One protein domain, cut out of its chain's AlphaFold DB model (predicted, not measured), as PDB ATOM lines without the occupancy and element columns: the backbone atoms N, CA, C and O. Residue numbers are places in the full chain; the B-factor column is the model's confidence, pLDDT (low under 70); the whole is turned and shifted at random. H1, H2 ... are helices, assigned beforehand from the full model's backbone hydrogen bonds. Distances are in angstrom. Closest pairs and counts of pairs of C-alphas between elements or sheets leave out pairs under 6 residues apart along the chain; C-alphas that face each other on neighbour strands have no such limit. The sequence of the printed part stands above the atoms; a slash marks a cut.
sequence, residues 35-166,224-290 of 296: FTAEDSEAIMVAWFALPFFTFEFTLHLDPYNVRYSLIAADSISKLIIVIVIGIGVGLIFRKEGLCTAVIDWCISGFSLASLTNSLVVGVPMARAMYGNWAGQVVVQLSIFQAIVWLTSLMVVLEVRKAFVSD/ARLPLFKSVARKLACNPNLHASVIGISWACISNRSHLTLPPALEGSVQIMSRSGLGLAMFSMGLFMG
ATOM      1  N   PHE A  35      53.948 103.578  28.357       48.70
ATOM      2  CA  PHE A  35      52.721 103.780  27.589       48.70
ATOM      3  C   PHE A  35      51.911 102.487  27.489       48.70
ATOM      4  O   PHE A  35      52.200 101.625  26.652       48.70
ATOM      5  N   THR A  36      50.886 102.355  28.330       43.20
ATOM      6  CA  THR A  36      49.743 101.491  28.006       43.20
ATOM      7  C   THR A  36      48.855 102.289  27.054       43.20
ATOM      8  O   THR A  36      48.687 103.487  27.224       43.20
ATOM      9  N   ALA A  37      48.308 101.661  26.011       46.72
ATOM     10  CA  ALA A  37      47.528 102.333  24.960       46.72
ATOM     11  C   ALA A  37      46.227 103.026  25.444       46.72
ATOM     12  O   ALA A  37      45.470 103.528  24.618       46.72
ATOM     13  N   GLU A  38      45.971 103.018  26.753       47.52
ATOM     14  CA  GLU A  38      44.839 103.652  27.433       47.52
ATOM     15  C   GLU A  38      45.185 105.036  28.006       47.52
ATOM     16  O   GLU A  38      44.278 105.763  28.402       47.52
ATOM     17  N   ASP A  39      46.462 105.438  28.011       49.96
ATOM     18  CA  ASP A  39      46.838 106.785  28.437       49.96
ATOM     19  C   ASP A  39      46.363 107.799  27.390       49.96
ATOM     20  O   ASP A  39      46.717 107.715  26.208       49.96
ATOM     21  N   SER A  40      45.542 108.756  27.822       56.32
ATOM     22  CA  SER A  40      44.971 109.783  26.952       56.32
ATOM     23  C   SER A  40      46.063 110.559  26.201       56.32
ATOM     24  O   SER A  40      47.194 110.719  26.676       56.32
ATOM     25  N   GLU A  41      45.725 111.086  25.014       56.86
ATOM     26  CA  GLU A  41      46.635 111.887  24.170       56.86
ATOM     27  C   GLU A  41      47.354 112.987  24.977       56.86
ATOM     28  O   GLU A  41      48.531 113.288  24.771       56.86
ATOM     29  N   ALA A  42      46.640 113.524  25.962       53.25
ATOM     30  CA  ALA A  42      47.069 114.464  26.981       53.25
ATOM     31  C   ALA A  42      48.298 114.018  27.803       53.25
ATOM     32  O   ALA A  42      49.260 114.780  27.941       53.25
ATOM     33  N   ILE A  43      48.298 112.790  28.325       56.46
ATOM     34  CA  ILE A  43      49.379 112.242  29.163       56.46
ATOM     35  C   ILE A  43      50.630 112.024  28.317       56.46
ATOM     36  O   ILE A  43      51.736 112.391  28.725       56.46
ATOM     37  N   MET A  44      50.458 111.505  27.098       57.70
ATOM     38  CA  MET A  44      51.560 111.317  26.155       57.70
ATOM     39  C   MET A  44      52.246 112.644  25.826       57.70
ATOM     40  O   MET A  44      53.477 112.727  25.829       57.70
ATOM     41  N   VAL A  45      51.464 113.705  25.609       61.52
ATOM     42  CA  VAL A  45      51.997 115.053  25.389       61.52
ATOM     43  C   VAL A  45      52.686 115.591  26.642       61.52
ATOM     44  O   VAL A  45      53.781 116.137  26.529       61.52
ATOM     45  N   ALA A  46      52.114 115.417  27.833       60.22
ATOM     46  CA  ALA A  46      52.706 115.928  29.067       60.22
ATOM     47  C   ALA A  46      54.062 115.270  29.383       60.22
ATOM     48  O   ALA A  46      55.044 115.968  29.636       60.22
ATOM     49  N   TRP A  47      54.157 113.941  29.300       61.21
ATOM     50  CA  TRP A  47      55.391 113.199  29.589       61.21
ATOM     51  C   TRP A  47      56.470 113.357  28.528       61.21
ATOM     52  O   TRP A  47      57.655 113.261  28.837       61.21
ATOM     53  N   PHE A  48      56.082 113.572  27.276       68.06
ATOM     54  CA  PHE A  48      57.043 113.671  26.190       68.06
ATOM     55  C   PHE A  48      57.414 115.118  25.892       68.06
ATOM     56  O   PHE A  48      58.588 115.455  25.815       68.06
ATOM     57  N   ALA A  49      56.443 116.016  25.770       71.29
ATOM     58  CA  ALA A  49      56.731 117.377  25.354       71.29
ATOM     59  C   ALA A  49      57.249 118.266  26.483       71.29
ATOM     60  O   ALA A  49      58.139 119.070  26.218       71.29
ATOM     61  N   LEU A  50      56.759 118.137  27.726       69.86
ATOM     62  CA  LEU A  50      57.206 119.012  28.824       69.86
ATOM     63  C   LEU A  50      58.698 118.848  29.153       69.86
ATOM     64  O   LEU A  50      59.368 119.870  29.342       69.86
ATOM     65  N   PRO A  51      59.273 117.627  29.171       71.71
ATOM     66  CA  PRO A  51      60.708 117.460  29.368       71.71
ATOM     67  C   PRO A  51      61.520 118.056  28.214       71.71
ATOM     68  O   PRO A  51      62.484 118.778  28.455       71.71
ATOM     69  N   PHE A  52      61.106 117.836  26.961       78.67
ATOM     70  CA  PHE A  52      61.781 118.422  25.797       78.67
ATOM     71  C   PHE A  52      61.661 119.947  25.747       78.67
ATOM     72  O   PHE A  52      62.612 120.625  25.373       78.67
ATOM     73  N   PHE A  53      60.527 120.494  26.176       77.06
ATOM     74  CA  PHE A  53      60.298 121.925  26.317       77.06
ATOM     75  C   PHE A  53      61.206 122.522  27.398       77.06
ATOM     76  O   PHE A  53      61.955 123.459  27.131       77.06
ATOM     77  N   THR A  54      61.241 121.916  28.586       74.49
ATOM     78  CA  THR A  54      62.158 122.316  29.666       74.49
ATOM     79  C   THR A  54      63.616 122.227  29.214       74.49
ATOM     80  O   THR A  54      64.405 123.140  29.470       74.49
ATOM     81  N   PHE A  55      63.977 121.172  28.479       80.90
ATOM     82  CA  PHE A  55      65.300 121.000  27.890       80.90
ATOM     83  C   PHE A  55      65.630 122.120  26.892       80.90
ATOM     84  O   PHE A  55      66.656 122.771  27.061       80.90
ATOM     85  N   GLU A  56      64.752 122.416  25.923       79.25
ATOM     86  CA  GLU A  56      64.932 123.496  24.935       79.25
ATOM     87  C   GLU A  56      65.246 124.838  25.600       79.25
ATOM     88  O   GLU A  56      66.193 125.529  25.218       79.25
ATOM     89  N   PHE A  57      64.472 125.214  26.621       74.85
ATOM     90  CA  PHE A  57      64.699 126.472  27.325       74.85
ATOM     91  C   PHE A  57      66.005 126.462  28.110       74.85
ATOM     92  O   PHE A  57      66.694 127.482  28.156       74.85
ATOM     93  N   THR A  58      66.370 125.316  28.682       74.30
ATOM     94  CA  THR A  58      67.617 125.174  29.437       74.30
ATOM     95  C   THR A  58      68.848 125.218  28.527       74.30
ATOM     96  O   THR A  58      69.873 125.753  28.931       74.30
ATOM     97  N   LEU A  59      68.758 124.736  27.283       73.61
ATOM     98  CA  LEU A  59      69.857 124.781  26.308       73.61
ATOM     99  C   LEU A  59      70.325 126.203  25.970       73.61
ATOM    100  O   LEU A  59      71.505 126.414  25.700       73.61
ATOM    101  N   HIS A  60      69.401 127.164  25.991       70.05
ATOM    102  CA  HIS A  60      69.657 128.575  25.685       70.05
ATOM    103  C   HIS A  60      70.006 129.411  26.928       70.05
ATOM    104  O   HIS A  60      70.085 130.643  26.857       70.05
ATOM    105  N   LEU A  61      70.152 128.757  28.084       68.54
ATOM    106  CA  LEU A  61      70.533 129.401  29.329       68.54
ATOM    107  C   LEU A  61      72.054 129.557  29.390       68.54
ATOM    108  O   LEU A  61      72.786 128.580  29.261       68.54
ATOM    109  N   ASP A  62      72.510 130.763  29.718       69.02
ATOM    110  CA  ASP A  62      73.883 131.002  30.153       69.02
ATOM    111  C   ASP A  62      73.947 130.867  31.684       69.02
ATOM    112  O   ASP A  62      73.587 131.811  32.397       69.02
ATOM    113  N   PRO A  63      74.415 129.735  32.249       64.45
ATOM    114  CA  PRO A  63      74.419 129.530  33.702       64.45
ATOM    115  C   PRO A  63      75.331 130.512  34.459       64.45
ATOM    116  O   PRO A  63      75.277 130.583  35.685       64.45
ATOM    117  N   TYR A  64      76.162 131.278  33.748       64.75
ATOM    118  CA  TYR A  64      77.145 132.193  34.324       64.75
ATOM    119  C   TYR A  64      76.640 133.632  34.491       64.75
ATOM    120  O   TYR A  64      77.238 134.383  35.256       64.75
ATOM    121  N   ASN A  65      75.546 134.032  33.829       66.06
ATOM    122  CA  ASN A  65      75.048 135.418  33.874       66.06
ATOM    123  C   ASN A  65      73.849 135.590  34.819       66.06
ATOM    124  O   ASN A  65      72.889 136.314  34.554       66.06
ATOM    125  N   VAL A  66      73.875 134.852  35.926       65.63
ATOM    126  CA  VAL A  66      72.699 134.663  36.765       65.63
ATOM    127  C   VAL A  66      72.673 135.646  37.929       65.63
ATOM    128  O   VAL A  66      73.603 135.740  38.731       65.63
ATOM    129  N   ARG A  67      71.574 136.394  38.062       72.19
ATOM    130  CA  ARG A  67      71.371 137.311  39.191       72.19
ATOM    131  C   ARG A  67      70.896 136.530  40.416       72.19
ATOM    132  O   ARG A  67      69.699 136.486  40.694       72.19
ATOM    133  N   TYR A  68      71.841 135.975  41.179       74.88
ATOM    134  CA  TYR A  68      71.572 135.171  42.384       74.88
ATOM    135  C   TYR A  68      70.577 135.817  43.359       74.88
ATOM    136  O   TYR A  68      69.750 135.120  43.936       74.88
ATOM    137  N   SER A  69      70.596 137.148  43.501       80.68
ATOM    138  CA  SER A  69      69.674 137.872  44.390       80.68
ATOM    139  C   SER A  69      68.198 137.707  44.010       80.68
ATOM    140  O   SER A  69      67.366 137.597  44.907       80.68
ATOM    141  N   LEU A  70      67.864 137.671  42.716       79.99
ATOM    142  CA  LEU A  70      66.474 137.554  42.267       79.99
ATOM    143  C   LEU A  70      65.946 136.130  42.469       79.99
ATOM    144  O   LEU A  70      64.827 135.939  42.930       79.99
ATOM    145  N   ILE A  71      66.789 135.138  42.179       77.96
ATOM    146  CA  ILE A  71      66.465 133.716  42.350       77.96
ATOM    147  C   ILE A  71      66.326 133.381  43.834       77.96
ATOM    148  O   ILE A  71      65.389 132.695  44.227       77.96
ATOM    149  N   ALA A  72      67.227 133.905  44.670       80.19
ATOM    150  CA  ALA A  72      67.135 133.745  46.113       80.19
ATOM    151  C   ALA A  72      65.833 134.359  46.646       80.19
ATOM    152  O   ALA A  72      65.113 133.691  47.384       80.19
ATOM    153  N   ALA A  73      65.482 135.579  46.220       86.19
ATOM    154  CA  ALA A  73      64.247 136.236  46.644       86.19
ATOM    155  C   ALA A  73      62.984 135.443  46.262       86.19
ATOM    156  O   ALA A  73      62.103 135.268  47.100       86.19
ATOM    157  N   ASP A  74      62.913 134.922  45.036       83.84
ATOM    158  CA  ASP A  74      61.796 134.084  44.582       83.84
ATOM    159  C   ASP A  74      61.736 132.727  45.302       83.84
ATOM    160  O   ASP A  74      60.663 132.273  45.697       83.84
ATOM    161  N   SER A  75      62.887 132.096  45.553       79.08
ATOM    162  CA  SER A  75      62.929 130.844  46.315       79.08
ATOM    163  C   SER A  75      62.461 131.033  47.764       79.08
ATOM    164  O   SER A  75      61.728 130.196  48.292       79.08
ATOM    165  N   ILE A  76      62.818 132.161  48.392       85.31
ATOM    166  CA  ILE A  76      62.402 132.507  49.758       85.31
ATOM    167  C   ILE A  76      60.905 132.820  49.795       85.31
ATOM    168  O   ILE A  76      60.212 132.328  50.684       85.31
ATOM    169  N   SER A  77      60.381 133.598  48.839       84.56
ATOM    170  CA  SER A  77      58.951 133.930  48.800       84.56
ATOM    171  C   SER A  77      58.089 132.675  48.634       84.56
ATOM    172  O   SER A  77      57.096 132.516  49.344       84.56
ATOM    173  N   LYS A  78      58.514 131.731  47.787       80.60
ATOM    174  CA  LYS A  78      57.852 130.432  47.605       80.60
ATOM    175  C   LYS A  78      57.901 129.565  48.856       80.60
ATOM    176  O   LYS A  78      56.879 128.994  49.228       80.60
ATOM    177  N   LEU A  79      59.043 129.507  49.541       79.00
ATOM    178  CA  LEU A  79      59.172 128.762  50.794       79.00
ATOM    179  C   LEU A  79      58.252 129.329  51.887       79.00
ATOM    180  O   LEU A  79      57.604 128.567  52.601       79.00
ATOM    181  N   ILE A  80      58.121 130.657  51.967       84.60
ATOM    182  CA  ILE A  80      57.171 131.317  52.873       84.60
ATOM    183  C   ILE A  80      55.728 130.954  52.502       84.60
ATOM    184  O   ILE A  80      54.965 130.567  53.384       84.60
ATOM    185  N   ILE A  81      55.355 131.021  51.219       80.46
ATOM    186  CA  ILE A  81      54.005 130.663  50.753       80.46
ATOM    187  C   ILE A  81      53.670 129.206  51.106       80.46
ATOM    188  O   ILE A  81      52.585 128.951  51.621       80.46
ATOM    189  N   VAL A  82      54.596 128.260  50.908       74.39
ATOM    190  CA  VAL A  82      54.392 126.842  51.263       74.39
ATOM    191  C   VAL A  82      54.210 126.657  52.764       74.39
ATOM    192  O   VAL A  82      53.322 125.920  53.175       74.39
ATOM    193  N   ILE A  83      55.006 127.337  53.594       79.21
ATOM    194  CA  ILE A  83      54.853 127.270  55.054       79.21
ATOM    195  C   ILE A  83      53.496 127.840  55.474       79.21
ATOM    196  O   ILE A  83      52.806 127.238  56.292       79.21
ATOM    197  N   VAL A  84      53.083 128.968  54.893       82.02
ATOM    198  CA  VAL A  84      51.797 129.609  55.200       82.02
ATOM    199  C   VAL A  84      50.625 128.729  54.769       82.02
ATOM    200  O   VAL A  84      49.705 128.538  55.561       82.02
ATOM    201  N   ILE A  85      50.663 128.148  53.566       76.37
ATOM    202  CA  ILE A  85      49.638 127.207  53.096       76.37
ATOM    203  C   ILE A  85      49.654 125.941  53.956       76.37
ATOM    204  O   ILE A  85      48.600 125.516  54.401       76.37
ATOM    205  N   GLY A  86      50.820 125.370  54.260       71.44
ATOM    206  CA  GLY A  86      50.941 124.170  55.090       71.44
ATOM    207  C   GLY A  86      50.389 124.364  56.504       71.44
ATOM    208  O   GLY A  86      49.676 123.501  57.011       71.44
ATOM    209  N   ILE A  87      50.646 125.522  57.120       75.33
ATOM    210  CA  ILE A  87      50.062 125.890  58.417       75.33
ATOM    211  C   ILE A  87      48.561 126.159  58.275       75.33
ATOM    212  O   ILE A  87      47.783 125.660  59.079       75.33
ATOM    213  N   GLY A  88      48.138 126.924  57.265       72.77
ATOM    214  CA  GLY A  88      46.730 127.257  57.032       72.77
ATOM    215  C   GLY A  88      45.871 126.015  56.795       72.77
ATOM    216  O   GLY A  88      44.837 125.852  57.435       72.77
ATOM    217  N   VAL A  89      46.354 125.096  55.960       69.39
ATOM    218  CA  VAL A  89      45.776 123.769  55.741       69.39
ATOM    219  C   VAL A  89      45.799 122.985  57.053       69.39
ATOM    220  O   VAL A  89      44.745 122.566  57.501       69.39
ATOM    221  N   GLY A  90      46.927 122.880  57.761       67.57
ATOM    222  CA  GLY A  90      46.980 122.185  59.058       67.57
ATOM    223  C   GLY A  90      45.988 122.717  60.110       67.57
ATOM    224  O   GLY A  90      45.431 121.941  60.886       67.57
ATOM    225  N   LEU A  91      45.718 124.028  60.118       68.73
ATOM    226  CA  LEU A  91      44.740 124.659  61.011       68.73
ATOM    227  C   LEU A  91      43.288 124.411  60.575       68.73
ATOM    228  O   LEU A  91      42.440 124.175  61.435       68.73
ATOM    229  N   ILE A  92      43.000 124.440  59.269       63.70
ATOM    230  CA  ILE A  92      41.668 124.147  58.711       63.70
ATOM    231  C   ILE A  92      41.336 122.651  58.866       63.70
ATOM    232  O   ILE A  92      40.221 122.298  59.252       63.70
ATOM    233  N   PHE A  93      42.323 121.769  58.683       56.67
ATOM    234  CA  PHE A  93      42.182 120.308  58.784       56.67
ATOM    235  C   PHE A  93      41.846 119.806  60.180       56.67
ATOM    236  O   PHE A  93      41.264 118.736  60.319       56.67
ATOM    237  N   ARG A  94      42.136 120.583  61.231       56.43
ATOM    238  CA  ARG A  94      41.681 120.236  62.585       56.43
ATOM    239  C   ARG A  94      40.155 120.199  62.717       56.43
ATOM    240  O   ARG A  94      39.680 119.771  63.765       56.43
ATOM    241  N   LYS A  95      39.401 120.683  61.722       49.80
ATOM    242  CA  LYS A  95      37.946 120.820  61.804       49.80
ATOM    243  C   LYS A  95      37.154 119.953  60.825       49.80
ATOM    244  O   LYS A  95      36.062 119.541  61.194       49.80
ATOM    245  N   GLU A  96      37.666 119.663  59.630       47.09
ATOM    246  CA  GLU A  96      36.897 118.982  58.579       47.09
ATOM    247  C   GLU A  96      37.783 117.983  57.820       47.09
ATOM    248  O   GLU A  96      38.803 118.351  57.238       47.09
ATOM    249  N   GLY A  97      37.389 116.705  57.843       53.12
ATOM    250  CA  GLY A  97      38.062 115.587  57.174       53.12
ATOM    251  C   GLY A  97      37.831 115.558  55.662       53.12
ATOM    252  O   GLY A  97      37.421 114.535  55.122       53.12
ATOM    253  N   LEU A  98      38.048 116.680  54.974       45.50
ATOM    254  CA  LEU A  98      37.932 116.742  53.519       45.50
ATOM    255  C   LEU A  98      39.094 115.978  52.857       45.50
ATOM    256  O   LEU A  98      40.245 116.107  53.279       45.50
ATOM    257  N   CYS A  99      38.771 115.206  51.811       55.43
ATOM    258  CA  CYS A  99      39.662 114.315  51.065       55.43
ATOM    259  C   CYS A  99      41.062 114.898  50.853       55.43
ATOM    260  O   CYS A  99      41.307 115.737  49.984       55.43
ATOM    261  N   THR A 100      42.010 114.374  51.619       56.42
ATOM    262  CA  THR A 100      43.437 114.695  51.563       56.42
ATOM    263  C   THR A 100      44.024 114.509  50.156       56.42
ATOM    264  O   THR A 100      44.984 115.199  49.812       56.42
ATOM    265  N   ALA A 101      43.432 113.631  49.339       55.49
ATOM    266  CA  ALA A 101      43.771 113.409  47.933       55.49
ATOM    267  C   ALA A 101      43.487 114.624  47.033       55.49
ATOM    268  O   ALA A 101      44.293 114.938  46.163       55.49
ATOM    269  N   VAL A 102      42.391 115.360  47.271       61.15
ATOM    270  CA  VAL A 102      42.057 116.567  46.490       61.15
ATOM    271  C   VAL A 102      43.099 117.650  46.736       61.15
ATOM    272  O   VAL A 102      43.482 118.356  45.815       61.15
ATOM    273  N   ILE A 103      43.626 117.753  47.956       62.89
ATOM    274  CA  ILE A 103      44.697 118.707  48.254       62.89
ATOM    275  C   ILE A 103      46.004 118.317  47.582       62.89
ATOM    276  O   ILE A 103      46.659 119.190  47.023       62.89
ATOM    277  N   ASP A 104      46.379 117.039  47.583       64.93
ATOM    278  CA  ASP A 104      47.560 116.608  46.822       64.93
ATOM    279  C   ASP A 104      47.425 116.934  45.349       64.93
ATOM    280  O   ASP A 104      48.380 117.410  44.733       64.93
ATOM    281  N   TRP A 105      46.229 116.699  44.812       60.96
ATOM    282  CA  TRP A 105      45.890 116.988  43.433       60.96
ATOM    283  C   TRP A 105      45.967 118.487  43.151       60.96
ATOM    284  O   TRP A 105      46.668 118.903  42.236       60.96
ATOM    285  N   CYS A 106      45.369 119.322  44.003       63.49
ATOM    286  CA  CYS A 106      45.431 120.771  43.871       63.49
ATOM    287  C   CYS A 106      46.859 121.304  44.013       63.49
ATOM    288  O   CYS A 106      47.244 122.168  43.236       63.49
ATOM    289  N   ILE A 107      47.667 120.826  44.967       68.47
ATOM    290  CA  ILE A 107      49.034 121.336  45.161       68.47
ATOM    291  C   ILE A 107      49.948 120.864  44.019       68.47
ATOM    292  O   ILE A 107      50.729 121.661  43.490       68.47
ATOM    293  N   SER A 108      49.850 119.596  43.607       66.95
ATOM    294  CA  SER A 108      50.654 119.038  42.509       66.95
ATOM    295  C   SER A 108      50.241 119.632  41.161       66.95
ATOM    296  O   SER A 108      51.100 120.102  40.411       66.95
ATOM    297  N   GLY A 109      48.935 119.716  40.897       67.95
ATOM    298  CA  GLY A 109      48.351 120.359  39.722       67.95
ATOM    299  C   GLY A 109      48.693 121.845  39.657       67.95
ATOM    300  O   GLY A 109      49.229 122.307  38.654       67.95
ATOM    301  N   PHE A 110      48.525 122.588  40.758       72.50
ATOM    302  CA  PHE A 110      48.922 123.997  40.837       72.50
ATOM    303  C   PHE A 110      50.419 124.192  40.587       72.50
ATOM    304  O   PHE A 110      50.808 125.136  39.901       72.50
ATOM    305  N   SER A 111      51.273 123.313  41.116       69.65
ATOM    306  CA  SER A 111      52.722 123.359  40.897       69.65
ATOM    307  C   SER A 111      53.086 123.147  39.433       69.65
ATOM    308  O   SER A 111      53.860 123.921  38.862       69.65
ATOM    309  N   LEU A 112      52.532 122.096  38.825       67.17
ATOM    310  CA  LEU A 112      52.783 121.758  37.433       67.17
ATOM    311  C   LEU A 112      52.251 122.849  36.501       67.17
ATOM    312  O   LEU A 112      52.973 123.287  35.605       67.17
ATOM    313  N   ALA A 113      51.032 123.332  36.748       68.22
ATOM    314  CA  ALA A 113      50.438 124.446  36.027       68.22
ATOM    315  C   ALA A 113      51.284 125.710  36.194       68.22
ATOM    316  O   ALA A 113      51.616 126.355  35.210       68.22
ATOM    317  N   SER A 114      51.728 126.041  37.408       74.88
ATOM    318  CA  SER A 114      52.575 127.214  37.656       74.88
ATOM    319  C   SER A 114      53.912 127.133  36.920       74.88
ATOM    320  O   SER A 114      54.351 128.129  36.346       74.88
ATOM    321  N   LEU A 115      54.559 125.964  36.917       71.64
ATOM    322  CA  LEU A 115      55.829 125.746  36.221       71.64
ATOM    323  C   LEU A 115      55.650 125.821  34.700       71.64
ATOM    324  O   LEU A 115      56.390 126.539  34.024       71.64
ATOM    325  N   THR A 116      54.630 125.142  34.181       71.76
ATOM    326  CA  THR A 116      54.322 125.105  32.748       71.76
ATOM    327  C   THR A 116      53.901 126.489  32.264       71.76
ATOM    328  O   THR A 116      54.474 126.996  31.307       71.76
ATOM    329  N   ASN A 117      53.012 127.183  32.975       80.91
ATOM    330  CA  ASN A 117      52.550 128.529  32.628       80.91
ATOM    331  C   ASN A 117      53.688 129.561  32.640       80.91
ATOM    332  O   ASN A 117      53.740 130.426  31.761       80.91
ATOM    333  N   SER A 118      54.632 129.466  33.587       81.64
ATOM    334  CA  SER A 118      55.808 130.352  33.612       81.64
ATOM    335  C   SER A 118      56.685 130.181  32.373       81.64
ATOM    336  O   SER A 118      57.162 131.162  31.809       81.64
ATOM    337  N   LEU A 119      56.881 128.948  31.912       79.36
ATOM    338  CA  LEU A 119      57.681 128.696  30.718       79.36
ATOM    339  C   LEU A 119      56.914 129.025  29.425       79.36
ATOM    340  O   LEU A 119      57.463 129.648  28.520       79.36
ATOM    341  N   VAL A 120      55.635 128.657  29.358       79.40
ATOM    342  CA  VAL A 120      54.764 128.820  28.188       79.40
ATOM    343  C   VAL A 120      54.405 130.272  27.915       79.40
ATOM    344  O   VAL A 120      54.561 130.740  26.791       79.40
ATOM    345  N   VAL A 121      53.921 130.987  28.928       83.00
ATOM    346  CA  VAL A 121      53.492 132.385  28.797       83.00
ATOM    347  C   VAL A 121      54.576 133.318  29.313       83.00
ATOM    348  O   VAL A 121      54.887 134.323  28.673       83.00
ATOM    349  N   GLY A 122      55.188 132.981  30.449       85.53
ATOM    350  CA  GLY A 122      56.147 133.862  31.109       85.53
ATOM    351  C   GLY A 122      57.403 134.120  30.278       85.53
ATOM    352  O   GLY A 122      57.843 135.268  30.224       85.53
ATOM    353  N   VAL A 123      57.957 133.126  29.569       85.65
ATOM    354  CA  VAL A 123      59.161 133.344  28.746       85.65
ATOM    355  C   VAL A 123      58.879 134.232  27.529       85.65
ATOM    356  O   VAL A 123      59.591 135.230  27.372       85.65
ATOM    357  N   PRO A 124      57.860 133.965  26.682       85.25
ATOM    358  CA  PRO A 124      57.511 134.878  25.594       85.25
ATOM    359  C   PRO A 124      57.157 136.285  26.084       85.25
ATOM    360  O   PRO A 124      57.641 137.266  25.520       85.25
ATOM    361  N   MET A 125      56.380 136.396  27.166       88.37
ATOM    362  CA  MET A 125      55.979 137.683  27.738       88.37
ATOM    363  C   MET A 125      57.183 138.476  28.265       88.37
ATOM    364  O   MET A 125      57.330 139.658  27.959       88.37
ATOM    365  N   ALA A 126      58.087 137.833  29.008       87.25
ATOM    366  CA  ALA A 126      59.281 138.484  29.538       87.25
ATOM    367  C   ALA A 126      60.235 138.928  28.424       87.25
ATOM    368  O   ALA A 126      60.758 140.044  28.480       87.25
ATOM    369  N   ARG A 127      60.412 138.098  27.384       87.53
ATOM    370  CA  ARG A 127      61.187 138.477  26.192       87.53
ATOM    371  C   ARG A 127      60.576 139.681  25.479       87.53
ATOM    372  O   ARG A 127      61.323 140.568  25.077       87.53
ATOM    373  N   ALA A 128      59.251 139.739  25.359       90.81
ATOM    374  CA  ALA A 128      58.554 140.848  24.712       90.81
ATOM    375  C   ALA A 128      58.636 142.161  25.512       90.81
ATOM    376  O   ALA A 128      58.796 143.224  24.922       90.81
ATOM    377  N   MET A 129      58.546 142.100  26.845       90.95
ATOM    378  CA  MET A 129      58.510 143.294  27.698       90.95
ATOM    379  C   MET A 129      59.887 143.871  28.027       90.95
ATOM    380  O   MET A 129      60.057 145.087  28.060       90.95
ATOM    381  N   TYR A 130      60.862 143.012  28.315       87.18
ATOM    382  CA  TYR A 130      62.157 143.430  28.862       87.18
ATOM    383  C   TYR A 130      63.344 143.009  27.982       87.18
ATOM    384  O   TYR A 130      64.481 143.375  28.280       87.18
ATOM    385  N   GLY A 131      63.106 142.266  26.898       86.62
ATOM    386  CA  GLY A 131      64.134 141.762  25.988       86.62
ATOM    387  C   GLY A 131      64.679 140.380  26.367       86.62
ATOM    388  O   GLY A 131      64.227 139.729  27.309       86.62
ATOM    389  N   ASN A 132      65.683 139.911  25.618       82.83
ATOM    390  CA  ASN A 132      66.190 138.530  25.704       82.83
ATOM    391  C   ASN A 132      66.694 138.127  27.101       82.83
ATOM    392  O   ASN A 132      66.493 136.981  27.507       82.83
ATOM    393  N   TRP A 133      67.286 139.064  27.852       81.67
ATOM    394  CA  TRP A 133      67.810 138.799  29.198       81.67
ATOM    395  C   TRP A 133      66.706 138.359  30.171       81.67
ATOM    396  O   TRP A 133      66.910 137.460  30.984       81.67
ATOM    397  N   ALA A 134      65.512 138.948  30.071       83.62
ATOM    398  CA  ALA A 134      64.416 138.633  30.978       83.62
ATOM    399  C   ALA A 134      63.828 137.250  30.696       83.62
ATOM    400  O   ALA A 134      63.437 136.548  31.625       83.62
ATOM    401  N   GLY A 135      63.840 136.819  29.431       80.83
ATOM    402  CA  GLY A 135      63.493 135.447  29.068       80.83
ATOM    403  C   GLY A 135      64.384 134.420  29.766       80.83
ATOM    404  O   GLY A 135      63.872 133.464  30.337       80.83
ATOM    405  N   GLN A 136      65.705 134.639  29.771       82.63
ATOM    406  CA  GLN A 136      66.654 133.756  30.464       82.63
ATOM    407  C   GLN A 136      66.411 133.732  31.980       82.63
ATOM    408  O   GLN A 136      66.443 132.669  32.596       82.63
ATOM    409  N   VAL A 137      66.096 134.888  32.572       82.91
ATOM    410  CA  VAL A 137      65.771 134.990  34.001       82.91
ATOM    411  C   VAL A 137      64.517 134.194  34.364       82.91
ATOM    412  O   VAL A 137      64.532 133.496  35.374       82.91
ATOM    413  N   VAL A 138      63.455 134.245  33.554       83.51
ATOM    414  CA  VAL A 138      62.228 133.467  33.807       83.51
ATOM    415  C   VAL A 138      62.480 131.964  33.693       83.51
ATOM    416  O   VAL A 138      62.048 131.208  34.562       83.51
ATOM    417  N   VAL A 139      63.222 131.524  32.671       81.94
ATOM    418  CA  VAL A 139      63.612 130.109  32.535       81.94
ATOM    419  C   VAL A 139      64.387 129.660  33.764       81.94
ATOM    420  O   VAL A 139      64.050 128.652  34.380       81.94
ATOM    421  N   GLN A 140      65.386 130.432  34.178       82.04
ATOM    422  CA  GLN A 140      66.149 130.104  35.366       82.04
ATOM    423  C   GLN A 140      65.256 130.010  36.610       82.04
ATOM    424  O   GLN A 140      65.369 129.052  37.374       82.04
ATOM    425  N   LEU A 141      64.347 130.968  36.790       83.07
ATOM    426  CA  LEU A 141      63.388 130.967  37.887       83.07
ATOM    427  C   LEU A 141      62.547 129.690  37.901       83.07
ATOM    428  O   LEU A 141      62.391 129.085  38.956       83.07
ATOM    429  N   SER A 142      62.066 129.248  36.737       80.26
ATOM    430  CA  SER A 142      61.278 128.018  36.619       80.26
ATOM    431  C   SER A 142      62.074 126.755  36.955       80.26
ATOM    432  O   SER A 142      61.516 125.852  37.565       80.26
ATOM    433  N   ILE A 143      63.377 126.697  36.647       77.99
ATOM    434  CA  ILE A 143      64.242 125.552  36.983       77.99
ATOM    435  C   ILE A 143      64.487 125.495  38.492       77.99
ATOM    436  O   ILE A 143      64.317 124.448  39.114       77.99
ATOM    437  N   PHE A 144      64.860 126.622  39.104       76.94
ATOM    438  CA  PHE A 144      65.037 126.689  40.556       76.94
ATOM    439  C   PHE A 144      63.716 126.439  41.286       76.94
ATOM    440  O   PHE A 144      63.699 125.713  42.280       76.94
ATOM    441  N   GLN A 145      62.608 126.964  40.759       78.65
ATOM    442  CA  GLN A 145      61.263 126.637  41.214       78.65
ATOM    443  C   GLN A 145      61.008 125.135  41.104       78.65
ATOM    444  O   GLN A 145      60.571 124.560  42.087       78.65
ATOM    445  N   ALA A 146      61.320 124.481  39.983       75.99
ATOM    446  CA  ALA A 146      61.160 123.035  39.830       75.99
ATOM    447  C   ALA A 146      61.923 122.279  40.923       75.99
ATOM    448  O   ALA A 146      61.349 121.452  41.616       75.99
ATOM    449  N   ILE A 147      63.200 122.605  41.130       74.05
ATOM    450  CA  ILE A 147      64.054 121.910  42.100       74.05
ATOM    451  C   ILE A 147      63.546 122.121  43.530       74.05
ATOM    452  O   ILE A 147      63.319 121.152  44.257       74.05
ATOM    453  N   VAL A 148      63.345 123.374  43.948       72.72
ATOM    454  CA  VAL A 148      62.940 123.709  45.324       72.72
ATOM    455  C   VAL A 148      61.512 123.241  45.604       72.72
ATOM    456  O   VAL A 148      61.236 122.681  46.669       72.72
ATOM    457  N   TRP A 149      60.603 123.434  44.650       72.67
ATOM    458  CA  TRP A 149      59.188 123.128  44.820       72.67
ATOM    459  C   TRP A 149      58.896 121.633  44.709       72.67
ATOM    460  O   TRP A 149      58.170 121.121  45.555       72.67
ATOM    461  N   LEU A 150      59.503 120.897  43.764       70.73
ATOM    462  CA  LEU A 150      59.359 119.433  43.706       70.73
ATOM    463  C   LEU A 150      59.964 118.765  44.946       70.73
ATOM    464  O   LEU A 150      59.378 117.826  45.479       70.73
ATOM    465  N   THR A 151      61.086 119.281  45.462       72.08
ATOM    466  CA  THR A 151      61.650 118.800  46.735       72.08
ATOM    467  C   THR A 151      60.677 119.041  47.892       72.08
ATOM    468  O   THR A 151      60.446 118.144  48.701       72.08
ATOM    469  N   SER A 152      60.069 120.230  47.957       70.65
ATOM    470  CA  SER A 152      59.103 120.582  49.006       70.65
ATOM    471  C   SER A 152      57.825 119.740  48.924       70.65
ATOM    472  O   SER A 152      57.381 119.214  49.941       70.65
ATOM    473  N   LEU A 153      57.271 119.552  47.721       69.71
ATOM    474  CA  LEU A 153      56.110 118.694  47.459       69.71
ATOM    475  C   LEU A 153      56.350 117.266  47.932       69.71
ATOM    476  O   LEU A 153      55.522 116.695  48.635       69.71
ATOM    477  N   MET A 154      57.509 116.707  47.595       68.89
ATOM    478  CA  MET A 154      57.842 115.349  47.992       68.89
ATOM    479  C   MET A 154      57.951 115.240  49.526       68.89
ATOM    480  O   MET A 154      57.366 114.340  50.122       68.89
ATOM    481  N   VAL A 155      58.595 116.202  50.201       69.18
ATOM    482  CA  VAL A 155      58.628 116.232  51.676       69.18
ATOM    483  C   VAL A 155      57.215 116.258  52.269       69.18
ATOM    484  O   VAL A 155      56.950 115.518  53.212       69.18
ATOM    485  N   VAL A 156      56.297 117.053  51.709       69.70
ATOM    486  CA  VAL A 156      54.893 117.092  52.155       69.70
ATOM    487  C   VAL A 156      54.204 115.740  51.944       69.70
ATOM    488  O   VAL A 156      53.535 115.256  52.856       69.70
ATOM    489  N   LEU A 157      54.394 115.094  50.790       66.99
ATOM    490  CA  LEU A 157      53.816 113.779  50.498       66.99
ATOM    491  C   LEU A 157      54.361 112.683  51.424       66.99
ATOM    492  O   LEU A 157      53.593 111.856  51.906       66.99
ATOM    493  N   GLU A 158      55.660 112.681  51.718       70.37
ATOM    494  CA  GLU A 158      56.268 111.679  52.599       70.37
ATOM    495  C   GLU A 158      55.872 111.894  54.067       70.37
ATOM    496  O   GLU A 158      55.559 110.935  54.770       70.37
ATOM    497  N   VAL A 159      55.804 113.151  54.523       66.56
ATOM    498  CA  VAL A 159      55.260 113.493  55.847       66.56
ATOM    499  C   VAL A 159      53.807 113.028  55.957       66.56
ATOM    500  O   VAL A 159      53.433 112.445  56.971       66.56
ATOM    501  N   ARG A 160      52.999 113.200  54.903       67.51
ATOM    502  CA  ARG A 160      51.621 112.686  54.862       67.51
ATOM    503  C   ARG A 160      51.560 111.163  54.895       67.51
ATOM    504  O   ARG A 160      50.770 110.628  55.664       67.51
ATOM    505  N   LYS A 161      52.412 110.459  54.142       63.55
ATOM    506  CA  LYS A 161      52.511 108.991  54.232       63.55
ATOM    507  C   LYS A 161      52.875 108.526  55.638       63.55
ATOM    508  O   LYS A 161      52.299 107.555  56.107       63.55
ATOM    509  N   ALA A 162      53.778 109.231  56.319       65.77
ATOM    510  CA  ALA A 162      54.116 108.931  57.705       65.77
ATOM    511  C   ALA A 162      52.916 109.141  58.644       65.77
ATOM    512  O   ALA A 162      52.642 108.269  59.458       65.77
ATOM    513  N   PHE A 163      52.158 110.234  58.484       64.91
ATOM    514  CA  PHE A 163      50.939 110.475  59.267       64.91
ATOM    515  C   PHE A 163      49.843 109.426  59.019       64.91
ATOM    516  O   PHE A 163      49.199 108.984  59.964       64.91
ATOM    517  N   VAL A 164      49.631 109.010  57.767       63.58
ATOM    518  CA  VAL A 164      48.644 107.968  57.425       63.58
ATOM    519  C   VAL A 164      49.097 106.588  57.917       63.58
ATOM    520  O   VAL A 164      48.276 105.819  58.408       63.58
ATOM    521  N   SER A 165      50.394 106.273  57.834       65.25
ATOM    522  CA  SER A 165      50.949 105.020  58.367       65.25
ATOM    523  C   SER A 165      50.806 104.930  59.887       65.25
ATOM    524  O   SER A 165      50.493 103.859  60.394       65.25
ATOM    525  N   ASP A 166      50.997 106.043  60.601       63.16
ATOM    526  CA  ASP A 166      50.812 106.116  62.056       63.16
ATOM    527  C   ASP A 166      49.339 105.873  62.439       63.16
ATOM    528  O   ASP A 166      49.048 105.120  63.365       63.16
ATOM    529  N   ALA A 224      64.832 108.499  61.436       48.72
ATOM    530  CA  ALA A 224      63.855 108.801  60.378       48.72
ATOM    531  C   ALA A 224      64.254 109.853  59.317       48.72
ATOM    532  O   ALA A 224      63.766 109.795  58.195       48.72
ATOM    533  N   ARG A 225      65.166 110.797  59.589       49.24
ATOM    534  CA  ARG A 225      65.490 111.867  58.615       49.24
ATOM    535  C   ARG A 225      66.219 111.372  57.363       49.24
ATOM    536  O   ARG A 225      65.977 111.881  56.272       49.24
ATOM    537  N   LEU A 226      67.102 110.388  57.516       47.45
ATOM    538  CA  LEU A 226      67.899 109.844  56.417       47.45
ATOM    539  C   LEU A 226      67.098 108.938  55.457       47.45
ATOM    540  O   LEU A 226      67.236 109.130  54.248       47.45
ATOM    541  N   PRO A 227      66.252 107.991  55.921       53.60
ATOM    542  CA  PRO A 227      65.416 107.196  55.027       53.60
ATOM    543  C   PRO A 227      64.350 108.048  54.335       53.60
ATOM    544  O   PRO A 227      64.132 107.833  53.148       53.60
ATOM    545  N   LEU A 228      63.774 109.061  55.003       55.92
ATOM    546  CA  LEU A 228      62.845 110.001  54.363       55.92
ATOM    547  C   LEU A 228      63.542 110.765  53.239       55.92
ATOM    548  O   LEU A 228      63.079 110.729  52.108       55.92
ATOM    549  N   PHE A 229      64.701 111.381  53.501       54.94
ATOM    550  CA  PHE A 229      65.452 112.083  52.458       54.94
ATOM    551  C   PHE A 229      65.881 111.152  51.317       54.94
ATOM    552  O   PHE A 229      65.846 111.552  50.160       54.94
ATOM    553  N   LYS A 230      66.255 109.900  51.609       55.32
ATOM    554  CA  LYS A 230      66.624 108.915  50.582       55.32
ATOM    555  C   LYS A 230      65.416 108.451  49.760       55.32
ATOM    556  O   LYS A 230      65.544 108.329  48.548       55.32
ATOM    557  N   SER A 231      64.263 108.223  50.394       58.64
ATOM    558  CA  SER A 231      62.975 107.949  49.735       58.64
ATOM    559  C   SER A 231      62.600 109.125  48.833       58.64
ATOM    560  O   SER A 231      62.390 108.936  47.638       58.64
ATOM    561  N   VAL A 232      62.662 110.346  49.375       56.43
ATOM    562  CA  VAL A 232      62.448 111.619  48.674       56.43
ATOM    563  C   VAL A 232      63.361 111.757  47.463       56.43
ATOM    564  O   VAL A 232      62.873 111.934  46.353       56.43
ATOM    565  N   ALA A 233      64.672 111.621  47.652       56.44
ATOM    566  CA  ALA A 233      65.658 111.734  46.588       56.44
ATOM    567  C   ALA A 233      65.480 110.646  45.524       56.44
ATOM    568  O   ALA A 233      65.658 110.933  44.347       56.44
ATOM    569  N   ARG A 234      65.103 109.421  45.913       50.32
ATOM    570  CA  ARG A 234      64.850 108.318  44.979       50.32
ATOM    571  C   ARG A 234      63.597 108.562  44.135       50.32
ATOM    572  O   ARG A 234      63.702 108.457  42.921       50.32
ATOM    573  N   LYS A 235      62.459 108.944  44.735       56.73
ATOM    574  CA  LYS A 235      61.237 109.236  43.954       56.73
ATOM    575  C   LYS A 235      61.400 110.497  43.106       56.73
ATOM    576  O   LYS A 235      60.981 110.545  41.958       56.73
ATOM    577  N   LEU A 236      62.088 111.510  43.638       52.46
ATOM    578  CA  LEU A 236      62.407 112.716  42.881       52.46
ATOM    579  C   LEU A 236      63.346 112.406  41.702       52.46
ATOM    580  O   LEU A 236      63.139 112.939  40.614       52.46
ATOM    581  N   ALA A 237      64.336 111.525  41.891       50.61
ATOM    582  CA  ALA A 237      65.241 111.084  40.830       50.61
ATOM    583  C   ALA A 237      64.525 110.324  39.708       50.61
ATOM    584  O   ALA A 237      65.002 110.386  38.584       50.61
ATOM    585  N   CYS A 238      63.394 109.668  39.976       53.79
ATOM    586  CA  CYS A 238      62.584 109.023  38.940       53.79
ATOM    587  C   CYS A 238      61.717 110.008  38.134       53.79
ATOM    588  O   CYS A 238      61.144 109.614  37.120       53.79
ATOM    589  N   ASN A 239      61.622 111.288  38.529       63.48
ATOM    590  CA  ASN A 239      60.785 112.247  37.815       63.48
ATOM    591  C   ASN A 239      61.407 112.602  36.442       63.48
ATOM    592  O   ASN A 239      62.498 113.187  36.391       63.48
ATOM    593  N   PRO A 240      60.717 112.330  35.317       59.37
ATOM    594  CA  PRO A 240      61.224 112.610  33.968       59.37
ATOM    595  C   PRO A 240      61.551 114.097  33.758       59.37
ATOM    596  O   PRO A 240      62.499 114.434  33.047       59.37
ATOM    597  N   ASN A 241      60.805 114.998  34.408       66.24
ATOM    598  CA  ASN A 241      61.030 116.435  34.325       66.24
ATOM    599  C   ASN A 241      62.330 116.840  35.042       66.24
ATOM    600  O   ASN A 241      63.068 117.716  34.573       66.24
ATOM    601  N   LEU A 242      62.677 116.161  36.144       66.30
ATOM    602  CA  LEU A 242      63.976 116.366  36.783       66.30
ATOM    603  C   LEU A 242      65.104 115.878  35.872       66.30
ATOM    604  O   LEU A 242      66.088 116.587  35.693       66.30
ATOM    605  N   HIS A 243      64.970 114.704  35.255       68.26
ATOM    606  CA  HIS A 243      65.986 114.226  34.320       68.26
ATOM    607  C   HIS A 243      66.200 115.186  33.152       68.26
ATOM    608  O   HIS A 243      67.345 115.515  32.853       68.26
ATOM    609  N   ALA A 244      65.138 115.698  32.531       74.25
ATOM    610  CA  ALA A 244      65.291 116.650  31.437       74.25
ATOM    611  C   ALA A 244      65.887 117.990  31.871       74.25
ATOM    612  O   ALA A 244      66.740 118.523  31.161       74.25
ATOM    613  N   SER A 245      65.515 118.515  33.042       72.04
ATOM    614  CA  SER A 245      66.149 119.728  33.573       72.04
ATOM    615  C   SER A 245      67.619 119.494  33.934       72.04
ATOM    616  O   SER A 245      68.463 120.305  33.568       72.04
ATOM    617  N   VAL A 246      67.977 118.363  34.549       76.48
ATOM    618  CA  VAL A 246      69.375 118.007  34.858       76.48
ATOM    619  C   VAL A 246      70.198 117.796  33.588       76.48
ATOM    620  O   VAL A 246      71.323 118.290  33.512       76.48
ATOM    621  N   ILE A 247      69.660 117.101  32.583       80.95
ATOM    622  CA  ILE A 247      70.312 116.912  31.278       80.95
ATOM    623  C   ILE A 247      70.464 118.263  30.573       80.95
ATOM    624  O   ILE A 247      71.533 118.549  30.038       80.95
ATOM    625  N   GLY A 248      69.447 119.125  30.642       79.12
ATOM    626  CA  GLY A 248      69.490 120.495  30.134       79.12
ATOM    627  C   GLY A 248      70.587 121.322  30.789       79.12
ATOM    628  O   GLY A 248      71.403 121.909  30.085       79.12
ATOM    629  N   ILE A 249      70.660 121.328  32.122       78.46
ATOM    630  CA  ILE A 249      71.673 122.074  32.883       78.46
ATOM    631  C   ILE A 249      73.065 121.515  32.587       78.46
ATOM    632  O   ILE A 249      74.002 122.271  32.338       78.46
ATOM    633  N   SER A 250      73.208 120.187  32.592       80.73
ATOM    634  CA  SER A 250      74.475 119.512  32.297       80.73
ATOM    635  C   SER A 250      74.960 119.872  30.895       80.73
ATOM    636  O   SER A 250      76.125 120.225  30.719       80.73
ATOM    637  N   TRP A 251      74.061 119.861  29.909       82.09
ATOM    638  CA  TRP A 251      74.381 120.263  28.547       82.09
ATOM    639  C   TRP A 251      74.689 121.758  28.434       82.09
ATOM    640  O   TRP A 251      75.681 122.104  27.803       82.09
ATOM    641  N   ALA A 252      73.919 122.649  29.065       79.92
ATOM    642  CA  ALA A 252      74.184 124.091  29.068       79.92
ATOM    643  C   ALA A 252      75.574 124.408  29.650       79.92
ATOM    644  O   ALA A 252      76.335 125.194  29.083       79.92
ATOM    645  N   CYS A 253      75.965 123.718  30.725       79.65
ATOM    646  CA  CYS A 253      77.306 123.810  31.302       79.65
ATOM    647  C   CYS A 253      78.401 123.322  30.337       79.65
ATOM    648  O   CYS A 253      79.436 123.980  30.203       79.65
ATOM    649  N   ILE A 254      78.191 122.186  29.660       82.05
ATOM    650  CA  ILE A 254      79.145 121.625  28.684       82.05
ATOM    651  C   ILE A 254      79.264 122.525  27.450       82.05
ATOM    652  O   ILE A 254      80.382 122.794  27.003       82.05
ATOM    653  N   SER A 255      78.133 123.005  26.930       77.16
ATOM    654  CA  SER A 255      78.025 123.910  25.785       77.16
ATOM    655  C   SER A 255      78.750 125.220  26.066       77.16
ATOM    656  O   SER A 255      79.640 125.594  25.305       77.16
ATOM    657  N   ASN A 256      78.484 125.853  27.213       74.32
ATOM    658  CA  ASN A 256      79.146 127.105  27.566       74.32
ATOM    659  C   ASN A 256      80.655 126.928  27.805       74.32
ATOM    660  O   ASN A 256      81.436 127.830  27.519       74.32
ATOM    661  N   ARG A 257      81.097 125.765  28.309       75.33
ATOM    662  CA  ARG A 257      82.529 125.483  28.507       75.33
ATOM    663  C   ARG A 257      83.259 125.148  27.206       75.33
ATOM    664  O   ARG A 257      84.439 125.459  27.079       75.33
ATOM    665  N   SER A 258      82.581 124.482  26.277       70.11
ATOM    666  CA  SER A 258      83.192 123.941  25.054       70.11
ATOM    667  C   SER A 258      82.864 124.762  23.802       70.11
ATOM    668  O   SER A 258      83.306 124.395  22.718       70.11
ATOM    669  N   HIS A 259      82.075 125.838  23.930       67.20
ATOM    670  CA  HIS A 259      81.479 126.589  22.816       67.20
ATOM    671  C   HIS A 259      80.786 125.686  21.771       67.20
ATOM    672  O   HIS A 259      80.752 126.000  20.581       67.20
ATOM    673  N   LEU A 260      80.243 124.543  22.206       68.25
ATOM    674  CA  LEU A 260      79.585 123.583  21.322       68.25
ATOM    675  C   LEU A 260      78.153 124.042  21.044       68.25
ATOM    676  O   LEU A 260      77.248 123.800  21.838       68.25
ATOM    677  N   THR A 261      77.938 124.673  19.893       71.94
ATOM    678  CA  THR A 261      76.588 124.912  19.368       71.94
ATOM    679  C   THR A 261      75.916 123.574  19.070       71.94
ATOM    680  O   THR A 261      76.546 122.688  18.481       71.94
ATOM    681  N   LEU A 262      74.646 123.415  19.447       71.21
ATOM    682  CA  LEU A 262      73.887 122.213  19.104       71.21
ATOM    683  C   LEU A 262      73.904 121.971  17.590       71.21
ATOM    684  O   LEU A 262      73.773 122.921  16.815       71.21
ATOM    685  N   PRO A 263      74.034 120.710  17.143       77.75
ATOM    686  CA  PRO A 263      73.815 120.387  15.743       77.75
ATOM    687  C   PRO A 263      72.409 120.852  15.323       77.75
ATOM    688  O   PRO A 263      71.445 120.496  16.011       77.75
ATOM    689  N   PRO A 264      72.250 121.560  14.186       75.18
ATOM    690  CA  PRO A 264      70.958 122.113  13.759       75.18
ATOM    691  C   PRO A 264      69.831 121.073  13.673       75.18
ATOM    692  O   PRO A 264      68.664 121.382  13.901       75.18
ATOM    693  N   ALA A 265      70.176 119.815  13.379       77.74
ATOM    694  CA  ALA A 265      69.223 118.711  13.353       77.74
ATOM    695  C   ALA A 265      68.638 118.395  14.741       77.74
ATOM    696  O   ALA A 265      67.446 118.113  14.844       77.74
ATOM    697  N   LEU A 266      69.445 118.449  15.809       79.34
ATOM    698  CA  LEU A 266      68.979 118.172  17.171       79.34
ATOM    699  C   LEU A 266      68.187 119.359  17.721       79.34
ATOM    700  O   LEU A 266      67.124 119.159  18.296       79.34
ATOM    701  N   GLU A 267      68.648 120.584  17.474       82.92
ATOM    702  CA  GLU A 267      67.912 121.800  17.838       82.92
ATOM    703  C   GLU A 267      66.529 121.836  17.175       82.92
ATOM    704  O   GLU A 267      65.518 121.964  17.863       82.92
ATOM    705  N   GLY A 268      66.460 121.582  15.863       83.98
ATOM    706  CA  GLY A 268      65.187 121.476  15.152       83.98
ATOM    707  C   GLY A 268      64.292 120.353  15.685       83.98
ATOM    708  O   GLY A 268      63.074 120.518  15.734       83.98
ATOM    709  N   SER A 269      64.876 119.230  16.121       86.86
ATOM    710  CA  SER A 269      64.141 118.103  16.722       86.86
ATOM    711  C   SER A 269      63.502 118.466  18.061       86.86
ATOM    712  O   SER A 269      62.346 118.142  18.321       86.86
ATOM    713  N   VAL A 270      64.263 119.133  18.927       84.16
ATOM    714  CA  VAL A 270      63.786 119.561  20.243       84.16
ATOM    715  C   VAL A 270      62.719 120.641  20.070       84.16
ATOM    716  O   VAL A 270      61.660 120.553  20.682       84.16
ATOM    717  N   GLN A 271      62.952 121.604  19.174       85.38
ATOM    718  CA  GLN A 271      62.038 122.712  18.912       85.38
ATOM    719  C   GLN A 271      60.717 122.269  18.264       85.38
ATOM    720  O   GLN A 271      59.664 122.813  18.595       85.38
ATOM    721  N   ILE A 272      60.732 121.308  17.325       85.35
ATOM    722  CA  ILE A 272      59.482 120.799  16.734       85.35
ATOM    723  C   ILE A 272      58.650 120.100  17.812       85.35
ATOM    724  O   ILE A 272      57.461 120.363  17.938       85.35
ATOM    725  N   MET A 273      59.288 119.286  18.651       83.87
ATOM    726  CA  MET A 273      58.626 118.512  19.696       83.87
ATOM    727  C   MET A 273      58.061 119.391  20.813       83.87
ATOM    728  O   MET A 273      56.908 119.216  21.212       83.87
ATOM    729  N   SER A 274      58.847 120.366  21.275       81.51
ATOM    730  CA  SER A 274      58.451 121.312  22.316       81.51
ATOM    731  C   SER A 274      57.268 122.171  21.864       81.51
ATOM    732  O   SER A 274      56.269 122.284  22.576       81.51
ATOM    733  N   ARG A 275      57.324 122.718  20.642       82.66
ATOM    734  CA  ARG A 275      56.250 123.541  20.071       82.66
ATOM    735  C   ARG A 275      55.014 122.729  19.719       82.66
ATOM    736  O   ARG A 275      53.911 123.237  19.893       82.66
ATOM    737  N   SER A 276      55.175 121.493  19.249       82.63
ATOM    738  CA  SER A 276      54.047 120.600  18.978       82.63
ATOM    739  C   SER A 276      53.290 120.267  20.254       82.63
ATOM    740  O   SER A 276      52.075 120.436  20.287       82.63
ATOM    741  N   GLY A 277      53.977 119.855  21.322       75.17
ATOM    742  CA  GLY A 277      53.280 119.546  22.568       75.17
ATOM    743  C   GLY A 277      52.706 120.773  23.262       75.17
ATOM    744  O   GLY A 277      51.610 120.704  23.807       75.17
ATOM    745  N   LEU A 278      53.375 121.923  23.147       77.14
ATOM    746  CA  LEU A 278      52.791 123.186  23.572       77.14
ATOM    747  C   LEU A 278      51.501 123.513  22.807       77.14
ATOM    748  O   LEU A 278      50.498 123.883  23.411       77.14
ATOM    749  N   GLY A 279      51.524 123.375  21.480       78.95
ATOM    750  CA  GLY A 279      50.367 123.614  20.625       78.95
ATOM    751  C   GLY A 279      49.205 122.676  20.946       78.95
ATOM    752  O   GLY A 279      48.070 123.136  21.013       78.95
ATOM    753  N   LEU A 280      49.485 121.397  21.214       79.71
ATOM    754  CA  LEU A 280      48.478 120.422  21.641       79.71
ATOM    755  C   LEU A 280      47.898 120.762  23.020       79.71
ATOM    756  O   LEU A 280      46.683 120.724  23.183       79.71
ATOM    757  N   ALA A 281      48.730 121.176  23.981       72.68
ATOM    758  CA  ALA A 281      48.261 121.614  25.296       72.68
ATOM    759  C   ALA A 281      47.390 122.881  25.207       72.68
ATOM    760  O   ALA A 281      46.330 122.955  25.824       72.68
ATOM    761  N   MET A 282      47.791 123.865  24.394       78.03
ATOM    762  CA  MET A 282      46.997 125.074  24.146       78.03
ATOM    763  C   MET A 282      45.690 124.767  23.411       78.03
ATOM    764  O   MET A 282      44.658 125.360  23.718       78.03
ATOM    765  N   PHE A 283      45.720 123.844  22.450       79.15
ATOM    766  CA  PHE A 283      44.530 123.406  21.730       79.15
ATOM    767  C   PHE A 283      43.557 122.669  22.656       79.15
ATOM    768  O   PHE A 283      42.375 122.995  22.657       79.15
ATOM    769  N   SER A 284      44.055 121.757  23.496       73.16
ATOM    770  CA  SER A 284      43.263 121.060  24.516       73.16
ATOM    771  C   SER A 284      42.638 122.042  25.517       73.16
ATOM    772  O   SER A 284      41.432 121.995  25.752       73.16
ATOM    773  N   MET A 285      43.409 123.025  26.004       74.25
ATOM    774  CA  MET A 285      42.875 124.113  26.835       74.25
ATOM    775  C   MET A 285      41.777 124.904  26.100       74.25
ATOM    776  O   MET A 285      40.745 125.220  26.689       74.25
ATOM    777  N   GLY A 286      41.974 125.216  24.815       77.40
ATOM    778  CA  GLY A 286      40.986 125.914  23.990       77.40
ATOM    779  C   GLY A 286      39.703 125.109  23.762       77.40
ATOM    780  O   GLY A 286      38.614 125.677  23.830       77.40
ATOM    781  N   LEU A 287      39.813 123.791  23.549       77.24
ATOM    782  CA  LEU A 287      38.663 122.888  23.479       77.24
ATOM    783  C   LEU A 287      37.883 122.898  24.793       77.24
ATOM    784  O   LEU A 287      36.667 123.059  24.762       77.24
ATOM    785  N   PHE A 288      38.567 122.821  25.935       74.88
ATOM    786  CA  PHE A 288      37.919 122.889  27.244       74.88
ATOM    787  C   PHE A 288      37.206 124.229  27.470       74.88
ATOM    788  O   PHE A 288      36.042 124.250  27.867       74.88
ATOM    789  N   MET A 289      37.855 125.353  27.148       76.53
ATOM    790  CA  MET A 289      37.219 126.676  27.219       76.53
ATOM    791  C   MET A 289      35.975 126.773  26.323       76.53
ATOM    792  O   MET A 289      35.022 127.458  26.684       76.53
ATOM    793  N   GLY A 290      35.972 126.099  25.169       77.94
ATOM    794  CA  GLY A 290      34.828 126.056  24.257       77.94
ATOM    795  C   GLY A 290      33.707 125.100  24.682       77.94
ATOM    796  O   GLY A 290      32.555 125.345  24.336       77.94
TER     797      GLY A 290
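Overview. This is residues 35 to 166 and 224 to 290 of the 296 residues of the protein "Os11g0122800 protein" of Oryza sativa subsp. japonica (UniProt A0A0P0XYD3). The longest helix, H4, runs through the middle of a helical body, with H3 folded back beside it as a hairpin, H2 splaying away from it at a shallow tilt, and shorter H5 crossing it. H1 and H6 lie side by side near residues 139 to 147 of H4, and H7 crosses H1, its residues 285 to 290 sticking out. The printed part has 199 residues with seven named helices, H1 to H7 in chain order, and no named strand; the class is all helix. It is compact, with a radius of gyration of the C-alphas of 18.5 A and spans of 56 by 41 by 35 A.

Along the chain. H4, residues 132 to 166, measures 51.1 A and begins at C-alpha 132 (66.190, 138.530, 25.704). H3, residues 100 to 130, measures 41.1 A and has a kink of 41 degrees near residue 124. H2 is residues 68 to 93, H5 225 to 237 and H6 240 to 258. H1, residues 41 to 59, has a kink of 29 degrees near residue 48. H7, residues 264 to 290, measures 37.8 A and ends at C-alpha 290 (34.828, 126.056, 24.257).

Arrangement. The hub, H4, touches five helices. The closest C-alphas to H3 are Arg 127 and Gly 135, 4.8 A, at a shallow tilt of 6 degrees, opposite ways. H2 touches H4 with residues 71 to 78 alone, Ile 71 and Leu 141 closest at 6.1 A between C-alphas. H5 touches H4 at a steep tilt of 50 degrees, C-alphas of Met 154 and Val 232 closest at 6.0 A. H1 touches H6 at a shallow tilt of 22 degrees, C-alphas of Phe 55 and Gly 248 closest at 4.8 A, and H7 at a steep 46 degrees, C-alphas of Phe 53 and Ser 274 closest at 4.4 A. H4 and H7 are apart. In H2, H4, H5, H6 and H7 every O i to N i+4 pair is within hydrogen-bond range; H1 has 13 of 15 and H3 25 of 27.

Size, cuts and confidence. The C-alphas of Lys 95 and His 259 are farthest apart, 58.7 A. Residues 167 to 223 are not printed; C-alphas 166 and 224 are 13.4 A apart across this cut. Of the links printed whole, none is long. Mean pLDDT of the printed part is 71.4, with 80 residues under 70, among them 89 to 109 and 224 to 243.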